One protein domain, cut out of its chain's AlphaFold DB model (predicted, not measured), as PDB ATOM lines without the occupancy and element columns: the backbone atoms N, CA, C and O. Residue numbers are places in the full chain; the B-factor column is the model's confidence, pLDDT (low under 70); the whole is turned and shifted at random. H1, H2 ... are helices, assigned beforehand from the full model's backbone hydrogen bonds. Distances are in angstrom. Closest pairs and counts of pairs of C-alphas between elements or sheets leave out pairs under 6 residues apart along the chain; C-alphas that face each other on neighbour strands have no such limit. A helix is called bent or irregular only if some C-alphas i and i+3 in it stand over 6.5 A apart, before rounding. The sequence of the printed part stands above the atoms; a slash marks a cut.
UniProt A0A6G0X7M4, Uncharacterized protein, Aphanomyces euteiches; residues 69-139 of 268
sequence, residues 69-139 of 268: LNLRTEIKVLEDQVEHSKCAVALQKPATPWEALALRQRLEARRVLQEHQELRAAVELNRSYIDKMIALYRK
ATOM      1  N   LEU A  69     256.891 255.214 237.967       90.38
ATOM      2  CA  LEU A  69     256.406 253.907 238.426       90.38
ATOM      3  C   LEU A  69     255.957 253.027 237.252       90.38
ATOM      4  O   LEU A  69     256.372 251.873 237.184       90.38
ATOM      5  N   ASN A  70     255.198 253.582 236.303       91.44
ATOM      6  CA  ASN A  70     254.720 252.857 235.123       91.44
ATOM      7  C   ASN A  70     255.890 252.349 234.260       91.44
ATOM      8  O   ASN A  70     255.931 251.171 233.909       91.44
ATOM      9  N   LEU A  71     256.892 253.200 234.006       91.62
ATOM     10  CA  LEU A  71     258.108 252.816 233.277       91.62
ATOM     11  C   LEU A  71     258.901 251.719 234.009       91.62
ATOM     12  O   LEU A  71     259.440 250.821 233.374       91.62
ATOM     13  N   ARG A  72     258.942 251.733 235.349       90.44
ATOM     14  CA  ARG A  72     259.571 250.657 236.139       90.44
ATOM     15  C   ARG A  72     258.810 249.332 236.056       90.44
ATOM     16  O   ARG A  72     259.448 248.283 236.083       90.44
ATOM     17  N   THR A  73     257.480 249.355 235.961       91.56
ATOM     18  CA  THR A  73     256.696 248.131 235.721       91.56
ATOM     19  C   THR A  73     256.847 247.619 234.290       91.56
ATOM     20  O   THR A  73     256.946 246.414 234.095       91.56
ATOM     21  N   GLU A  74     256.940 248.512 233.304       93.31
ATOM     22  CA  GLU A  74     257.162 248.155 231.897       93.31
ATOM     23  C   GLU A  74     258.555 247.546 231.672       93.31
ATOM     24  O   GLU A  74     258.663 246.491 231.052       93.31
ATOM     25  N   ILE A  75     259.603 248.132 232.268       94.25
ATOM     26  CA  ILE A  75     260.963 247.569 232.264       94.25
ATOM     27  C   ILE A  75     260.959 246.142 232.821       94.25
ATOM     28  O   ILE A  75     261.471 245.252 232.151       94.25
ATOM     29  N   LYS A  76     260.314 245.894 233.971       92.12
ATOM     30  CA  LYS A  76     260.207 244.535 234.529       92.12
ATOM     31  C   LYS A  76     259.529 243.551 233.576       92.12
ATOM     32  O   LYS A  76     260.055 242.470 233.358       92.12
ATOM     33  N   VAL A  77     258.402 243.931 232.973       93.69
ATOM     34  CA  VAL A  77     257.685 243.063 232.022       93.69
ATOM     35  C   VAL A  77     258.547 242.742 230.794       93.69
ATOM     36  O   VAL A  77     258.505 241.619 230.291       93.69
ATOM     37  N   LEU A  78     259.361 243.692 230.322       93.19
ATOM     38  CA  LEU A  78     260.306 243.466 229.227       93.19
ATOM     39  C   LEU A  78     261.504 242.602 229.656       93.19
ATOM     40  O   LEU A  78     261.919 241.730 228.895       93.19
ATOM     41  N   GLU A  79     262.032 242.787 230.868       91.69
ATOM     42  CA  GLU A  79     263.066 241.925 231.459       91.69
ATOM     43  C   GLU A  79     262.564 240.476 231.588       91.69
ATOM     44  O   GLU A  79     263.223 239.558 231.093       91.69
ATOM     45  N   ASP A  80     261.356 240.275 232.127       89.50
ATOM     46  CA  ASP A  80     260.698 238.971 232.258       89.50
ATOM     47  C   ASP A  80     260.509 238.287 230.888       89.50
ATOM     48  O   ASP A  80     260.823 237.104 230.734       89.50
ATOM     49  N   GLN A  81     260.047 239.015 229.861       89.38
ATOM     50  CA  GLN A  81     259.916 238.495 228.485       89.38
ATOM     51  C   GLN A  81     261.274 238.125 227.864       89.38
ATOM     52  O   GLN A  81     261.400 237.125 227.145       89.38
ATOM     53  N   VAL A  82     262.310 238.912 228.153       90.69
ATOM     54  CA  VAL A  82     263.682 238.668 227.701       90.69
ATOM     55  C   VAL A  82     264.303 237.455 228.410       90.69
ATOM     56  O   VAL A  82     265.093 236.743 227.790       90.69
ATOM     57  N   GLU A  83     263.947 237.157 229.663       85.88
ATOM     58  CA  GLU A  83     264.354 235.906 230.320       85.88
ATOM     59  C   GLU A  83     263.567 234.696 229.787       85.88
ATOM     60  O   GLU A  83     264.184 233.701 229.400       85.88
ATOM     61  N   HIS A  84     262.239 234.793 229.634       81.69
ATOM     62  CA  HIS A  84     261.410 233.711 229.075       81.69
ATOM     63  C   HIS A  84     261.858 233.287 227.666       81.69
ATOM     64  O   HIS A  84     261.988 232.094 227.384       81.69
ATOM     65  N   SER A  85     262.146 234.249 226.784       81.69
ATOM     66  CA  SER A  85     262.634 233.965 225.426       81.69
ATOM     67  C   SER A  85     264.032 233.330 225.416       81.69
ATOM     68  O   SER A  85     264.267 232.389 224.656       81.69
ATOM     69  N   LYS A  86     264.945 233.750 226.307       80.88
ATOM     70  CA  LYS A  86     266.250 233.084 226.496       80.88
ATOM     71  C   LYS A  86     266.091 231.641 226.980       80.88
ATOM     72  O   LYS A  86     266.765 230.757 226.452       80.88
ATOM     73  N   CYS A  87     265.193 231.383 227.931       74.69
ATOM     74  CA  CYS A  87     264.896 230.032 228.409       74.69
ATOM     75  C   CYS A  87     264.308 229.143 227.302       74.69
ATOM     76  O   CYS A  87     264.756 228.011 227.135       74.69
ATOM     77  N   ALA A  88     263.377 229.661 226.494       74.88
ATOM     78  CA  ALA A  88     262.803 228.927 225.365       74.88
ATOM     79  C   ALA A  88     263.860 228.534 224.312       74.88
ATOM     80  O   ALA A  88     263.854 227.404 223.829       74.88
ATOM     81  N   VAL A  89     264.803 229.430 223.996       73.81
ATOM     82  CA  VAL A  89     265.915 229.144 223.067       73.81
ATOM     83  C   VAL A  89     266.929 228.161 223.666       73.81
ATOM     84  O   VAL A  89     267.468 227.325 222.940       73.81
ATOM     85  N   ALA A  90     267.183 228.219 224.978       66.75
ATOM     86  CA  ALA A  90     268.068 227.273 225.658       66.75
ATOM     87  C   ALA A  90     267.505 225.839 225.648       66.75
ATOM     88  O   ALA A  90     268.244 224.896 225.381       66.75
ATOM     89  N   LEU A  91     266.192 225.675 225.856       64.62
ATOM     90  CA  LEU A  91     265.515 224.369 225.853       64.62
ATOM     91  C   LEU A  91     265.538 223.649 224.491       64.62
ATOM     92  O   LEU A  91     265.342 222.438 224.447       64.62
ATOM     93  N   GLN A  92     265.784 224.360 223.385       69.75
ATOM     94  CA  GLN A  92     265.871 223.766 222.044       69.75
ATOM     95  C   GLN A  92     267.260 223.202 221.699       69.75
ATOM     96  O   GLN A  92     267.424 222.607 220.633       69.75
ATOM     97  N   LYS A  93     268.271 223.375 222.563       68.25
ATOM     98  CA  LYS A  93     269.633 222.877 222.329       68.25
ATOM     99  C   LYS A  93     269.986 221.769 223.327       68.25
ATOM    100  O   LYS A  93     269.842 221.983 224.529       68.25
ATOM    101  N   PRO A  94     270.484 220.602 222.875       57.38
ATOM    102  CA  PRO A  94     271.006 219.590 223.784       57.38
ATOM    103  C   PRO A  94     272.298 220.113 224.422       57.38
ATOM    104  O   PRO A  94     273.332 220.201 223.761       57.38
ATOM    105  N   ALA A  95     272.221 220.494 225.699       67.19
ATOM    106  CA  ALA A  95     273.350 221.064 226.424       67.19
ATOM    107  C   ALA A  95     274.515 220.068 226.520       67.19
ATOM    108  O   ALA A  95     274.330 218.892 226.845       67.19
ATOM    109  N   THR A  96     275.735 220.545 226.278       80.62
ATOM    110  CA  THR A  96     276.938 219.716 226.462       80.62
ATOM    111  C   THR A  96     277.201 219.459 227.959       80.62
ATOM    112  O   THR A  96     276.816 220.275 228.799       80.62
ATOM    113  N   PRO A  97     277.882 218.364 228.356       80.88
ATOM    114  CA  PRO A  97     278.130 218.083 229.779       80.88
ATOM    115  C   PRO A  97     278.932 219.194 230.484       80.88
ATOM    116  O   PRO A  97     278.691 219.484 231.654       80.88
ATOM    117  N   TRP A  98     279.831 219.871 229.760       83.56
ATOM    118  CA  TRP A  98     280.571 221.035 230.260       83.56
ATOM    119  C   TRP A  98     279.700 222.286 230.408       83.56
ATOM    120  O   TRP A  98     279.860 223.030 231.368       83.56
ATOM    121  N   GLU A  99     278.752 222.502 229.499       83.81
ATOM    122  CA  GLU A  99     277.769 223.589 229.570       83.81
ATOM    123  C   GLU A  99     276.801 223.394 230.744       83.81
ATOM    124  O   GLU A  99     276.555 224.339 231.491       83.81
ATOM    125  N   ALA A 100     276.341 222.162 230.988       80.81
ATOM    126  CA  ALA A 100     275.551 221.821 232.169       80.81
ATOM    127  C   ALA A 100     276.332 222.052 233.481       80.81
ATOM    128  O   ALA A 100     275.792 222.623 234.432       80.81
ATOM    129  N   LEU A 101     277.617 221.675 233.524       84.62
ATOM    130  CA  LEU A 101     278.491 221.922 234.677       84.62
ATOM    131  C   LEU A 101     278.742 223.422 234.901       84.62
ATOM    132  O   LEU A 101     278.639 223.900 236.031       84.62
ATOM    133  N   ALA A 102     279.012 224.183 233.838       86.81
ATOM    134  CA  ALA A 102     279.220 225.628 233.903       86.81
ATOM    135  C   ALA A 102     277.938 226.383 234.304       86.81
ATOM    136  O   ALA A 102     278.001 227.335 235.083       86.81
ATOM    137  N   LEU A 103     276.766 225.942 233.832       85.44
ATOM    138  CA  LEU A 103     275.472 226.477 234.260       85.44
ATOM    139  C   LEU A 103     275.255 226.232 235.759       85.44
ATOM    140  O   LEU A 103     274.883 227.155 236.481       85.44
ATOM    141  N   ARG A 104     275.546 225.015 236.237       85.69
ATOM    142  CA  ARG A 104     275.462 224.657 237.657       85.69
ATOM    143  C   ARG A 104     276.389 225.520 238.516       85.69
ATOM    144  O   ARG A 104     275.903 226.162 239.444       85.69
ATOM    145  N   GLN A 105     277.672 225.623 238.168       89.75
ATOM    146  CA  GLN A 105     278.627 226.479 238.885       89.75
ATOM    147  C   GLN A 105     278.201 227.957 238.872       89.75
ATOM    148  O   GLN A 105     278.344 228.651 239.875       89.75
ATOM    149  N   ARG A 106     277.615 228.447 237.771       89.25
ATOM    150  CA  ARG A 106     277.070 229.812 237.679       89.25
ATOM    151  C   ARG A 106     275.846 230.031 238.576       89.25
ATOM    152  O   ARG A 106     275.672 231.139 239.083       89.25
ATOM    153  N   LEU A 107     274.998 229.019 238.766       89.31
ATOM    154  CA  LEU A 107     273.861 229.072 239.692       89.31
ATOM    155  C   LEU A 107     274.331 229.018 241.153       89.31
ATOM    156  O   LEU A 107     273.899 229.842 241.955       89.31
ATOM    157  N   GLU A 108     275.268 228.123 241.475       90.56
ATOM    158  CA  GLU A 108     275.893 228.020 242.800       90.56
ATOM    159  C   GLU A 108     276.618 229.334 243.170       90.56
ATOM    160  O   GLU A 108     276.375 229.892 244.238       90.56
ATOM    161  N   ALA A 109     277.399 229.919 242.253       92.94
ATOM    162  CA  ALA A 109     278.055 231.213 242.461       92.94
ATOM    163  C   ALA A 109     277.064 232.384 242.613       92.94
ATOM    164  O   ALA A 109     277.272 233.258 243.455       92.94
ATOM    165  N   ARG A 110     275.968 232.411 241.836       92.00
ATOM    166  CA  ARG A 110     274.891 233.410 241.999       92.00
ATOM    167  C   ARG A 110     274.257 233.328 243.386       92.00
ATOM    168  O   ARG A 110     274.086 234.365 244.020       92.00
ATOM    169  N   ARG A 111     273.967 232.114 243.858       93.00
ATOM    170  CA  ARG A 111     273.399 231.867 245.187       93.00
ATOM    171  C   ARG A 111     274.333 232.349 246.301       93.00
ATOM    172  O   ARG A 111     273.901 233.128 247.142       93.00
ATOM    173  N   VAL A 112     275.615 231.977 246.256       93.62
ATOM    174  CA  VAL A 112     276.616 232.430 247.245       93.62
ATOM    175  C   VAL A 112     276.743 233.959 247.254       93.62
ATOM    176  O   VAL A 112     276.879 234.555 248.320       93.62
ATOM    177  N   LEU A 113     276.654 234.621 246.094       94.69
ATOM    178  CA  LEU A 113     276.660 236.087 246.021       94.69
ATOM    179  C   LEU A 113     275.408 236.729 246.643       94.69
ATOM    180  O   LEU A 113     275.542 237.793 247.245       94.69
ATOM    181  N   GLN A 114     274.230 236.103 246.535       94.00
ATOM    182  CA  GLN A 114     273.003 236.563 247.202       94.00
ATOM    183  C   GLN A 114     273.097 236.378 248.722       94.00
ATOM    184  O   GLN A 114     272.972 237.356 249.455       94.00
ATOM    185  N   GLU A 115     273.438 235.176 249.192       93.12
ATOM    186  CA  GLU A 115     273.607 234.868 250.622       93.12
ATOM    187  C   GLU A 115     274.659 235.797 251.273       93.12
ATOM    188  O   GLU A 115     274.456 236.330 252.362       93.12
ATOM    189  N   HIS A 116     275.759 236.098 250.575       94.19
ATOM    190  CA  HIS A 116     276.778 237.055 251.025       94.19
ATOM    191  C   HIS A 116     276.308 238.526 251.018       94.19
ATOM    192  O   HIS A 116     276.766 239.308 251.855       94.19
ATOM    193  N   GLN A 117     275.401 238.928 250.120       94.12
ATOM    194  CA  GLN A 117     274.776 240.260 250.157       94.12
ATOM    195  C   GLN A 117     273.800 240.387 251.337       94.12
ATOM    196  O   GLN A 117     273.841 241.388 252.051       94.12
ATOM    197  N   GLU A 118     272.988 239.360 251.589       93.25
ATOM    198  CA  GLU A 118     272.072 239.291 252.734       93.25
ATOM    199  C   GLU A 118     272.834 239.336 254.067       93.25
ATOM    200  O   GLU A 118     272.506 240.136 254.946       93.25
ATOM    201  N   LEU A 119     273.920 238.562 254.193       94.44
ATOM    202  CA  LEU A 119     274.794 238.583 255.368       94.44
ATOM    203  C   LEU A 119     275.451 239.954 255.590       94.44
ATOM    204  O   LEU A 119     275.524 240.410 256.731       94.44
ATOM    205  N   ARG A 120     275.890 240.653 254.532       93.69
ATOM    206  CA  ARG A 120     276.407 242.029 254.661       93.69
ATOM    207  C   ARG A 120     275.331 243.002 255.130       93.69
ATOM    208  O   ARG A 120     275.586 243.755 256.064       93.69
ATOM    209  N   ALA A 121     274.131 242.945 254.553       91.81
ATOM    210  CA  ALA A 121     273.013 243.789 254.972       91.81
ATOM    211  C   ALA A 121     272.624 243.541 256.444       91.81
ATOM    212  O   ALA A 121     272.359 244.492 257.179       91.81
ATOM    213  N   ALA A 122     272.662 242.287 256.906       89.69
ATOM    214  CA  ALA A 122     272.449 241.940 258.311       89.69
ATOM    215  C   ALA A 122     273.563 242.483 259.230       89.69
ATOM    216  O   ALA A 122     273.270 243.026 260.295       89.69
ATOM    217  N   VAL A 123     274.834 242.406 258.815       93.38
ATOM    218  CA  VAL A 123     275.968 242.986 259.560       93.38
ATOM    219  C   VAL A 123     275.884 244.515 259.619       93.38
ATOM    220  O   VAL A 123     276.116 245.092 260.680       93.38
ATOM    221  N   GLU A 124     275.502 245.186 258.531       90.94
ATOM    222  CA  GLU A 124     275.298 246.641 258.495       90.94
ATOM    223  C   GLU A 124     274.105 247.075 259.361       90.94
ATOM    224  O   GLU A 124     274.203 248.059 260.102       90.94
ATOM    225  N   LEU A 125     273.005 246.311 259.355       90.38
ATOM    226  CA  LEU A 125     271.862 246.525 260.244       90.38
ATOM    227  C   LEU A 125     272.285 246.391 261.711       90.38
ATOM    228  O   LEU A 125     272.047 247.321 262.487       90.38
ATOM    229  N   ASN A 126     272.959 245.292 262.067       85.50
ATOM    230  CA  ASN A 126     273.447 245.018 263.421       85.50
ATOM    231  C   ASN A 126     274.445 246.082 263.888       85.50
ATOM    232  O   ASN A 126     274.320 246.584 265.004       85.50
ATOM    233  N   ARG A 127     275.372 246.509 263.023       88.00
ATOM    234  CA  ARG A 127     276.264 247.642 263.292       88.00
ATOM    235  C   ARG A 127     275.467 248.912 263.575       88.00
ATOM    236  O   ARG A 127     275.675 249.530 264.608       88.00
ATOM    237  N   SER A 128     274.484 249.245 262.735       84.75
ATOM    238  CA  SER A 128     273.635 250.422 262.961       84.75
ATOM    239  C   SER A 128     272.809 250.329 264.252       84.75
ATOM    240  O   SER A 128     272.433 251.359 264.804       84.75
ATOM    241  N   TYR A 129     272.477 249.120 264.714       86.12
ATOM    242  CA  TYR A 129     271.783 248.881 265.980       86.12
ATOM    243  C   TYR A 129     272.730 249.073 267.169       86.12
ATOM    244  O   TYR A 129     272.382 249.793 268.100       86.12
ATOM    245  N   ILE A 130     273.949 248.533 267.094       87.31
ATOM    246  CA  ILE A 130     275.018 248.754 268.078       87.31
ATOM    247  C   ILE A 130     275.364 250.247 268.166       87.31
ATOM    248  O   ILE A 130     275.363 250.798 269.262       87.31
ATOM    249  N   ASP A 131     275.542 250.940 267.038       85.19
ATOM    250  CA  ASP A 131     275.798 252.385 266.996       85.19
ATOM    251  C   ASP A 131     274.649 253.188 267.644       85.19
ATOM    252  O   ASP A 131     274.896 254.147 268.379       85.19
ATOM    253  N   LYS A 132     273.385 252.776 267.445       79.56
ATOM    254  CA  LYS A 132     272.214 253.367 268.126       79.56
ATOM    255  C   LYS A 132     272.201 253.060 269.623       79.56
ATOM    256  O   LYS A 132     271.896 253.957 270.401       79.56
ATOM    257  N   MET A 133     272.544 251.841 270.042       81.44
ATOM    258  CA  MET A 133     272.646 251.479 271.460       81.44
ATOM    259  C   MET A 133     273.762 252.268 272.151       81.44
ATOM    260  O   MET A 133     273.514 252.872 273.186       81.44
ATOM    261  N   ILE A 134     274.949 252.366 271.548       79.31
ATOM    262  CA  ILE A 134     276.053 253.208 272.029       79.31
ATOM    263  C   ILE A 134     275.612 254.676 272.099       79.31
ATOM    264  O   ILE A 134     275.887 255.351 273.087       79.31
ATOM    265  N   ALA A 135     274.882 255.178 271.099       75.75
ATOM    266  CA  ALA A 135     274.340 256.535 271.118       75.75
ATOM    267  C   ALA A 135     273.242 256.752 272.179       75.75
ATOM    268  O   ALA A 135     273.061 257.890 272.603       75.75
ATOM    269  N   LEU A 136     272.530 255.706 272.614       71.94
ATOM    270  CA  LEU A 136     271.576 255.753 273.729       71.94
ATOM    271  C   LEU A 136     272.284 255.665 275.085       71.94
ATOM    272  O   LEU A 136     271.980 256.463 275.961       71.94
ATOM    273  N   TYR A 137     273.280 254.787 275.249       63.59
ATOM    274  CA  TYR A 137     274.084 254.699 276.475       63.59
ATOM    275  C   TYR A 137     274.962 255.943 276.697       63.59
ATOM    276  O   TYR A 137     275.106 256.388 277.828       63.59
ATOM    277  N   ARG A 138     275.465 256.583 275.630       64.81
ATOM    278  CA  ARG A 138     276.098 257.920 275.684       64.81
ATOM    279  C   ARG A 138     275.094 259.074 275.835       64.81
ATOM    280  O   ARG A 138     275.502 260.225 275.965       64.81
ATOM    281  N   LYS A 139     273.791 258.783 275.772       55.66
ATOM    282  CA  LYS A 139     272.674 259.706 276.038       55.66
ATOM    283  C   LYS A 139     271.824 259.232 277.219       55.66
ATOM    284  O   LYS A 139     270.642 259.573 277.301       55.66
TER     285      LYS A 139
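Overview. This is residues 69 to 139 of the 268 residues of an uncharacterized protein of Aphanomyces euteiches (UniProt A0A6G0X7M4). Going along the printed part from Leu 69, you find one helix, H1, then a turn of a few residues, then a much longer helix, H2; together they make an open V with unequal arms, flat and with nothing filling the space between them. The turn, residues 92 to 96, is the corner of the V, and H2 makes most of the length. The printed part has 71 residues, with two named helices, H1 then H2, and no named strand, and its class is all helix. It is extended, with a radius of gyration of the C-alphas of 21.0 A, and spans 65 by 37 by 7 A.

Arrangement. Start with H1, residues 69 to 91, and pass over the tight link of 5 residues to H2, residues 97 to 137. The two helices are apart, with no C-alpha of the one within 8 A of the other. Look at residues 69 to 94, 96 to 102 and 104 to 139: these stand free. In both H1 and H2, every O i to N i+4 pair is within hydrogen-bond range, and neither helix is bent.

Along the chain. Find C-alpha 69 at (256.406, 253.907, 238.426); from there H1 runs 33.4 A to C-alpha 91 at (265.515, 224.369, 225.853). After the link, find C-alpha 97 at (278.130, 218.083, 229.779); from there H2 runs 59.5 A over 41 residues to C-alpha 137 at (274.084, 254.699, 276.475).

Size, cuts and confidence. The two C-alphas farthest apart are those of Pro 94 and Lys 139, at 65.9 A. The printed part has no cut. In the B-factor column, the mean pLDDT of the printed part is 84.6, and you find values under 70 at residues 90 to 95 and 137 to 139.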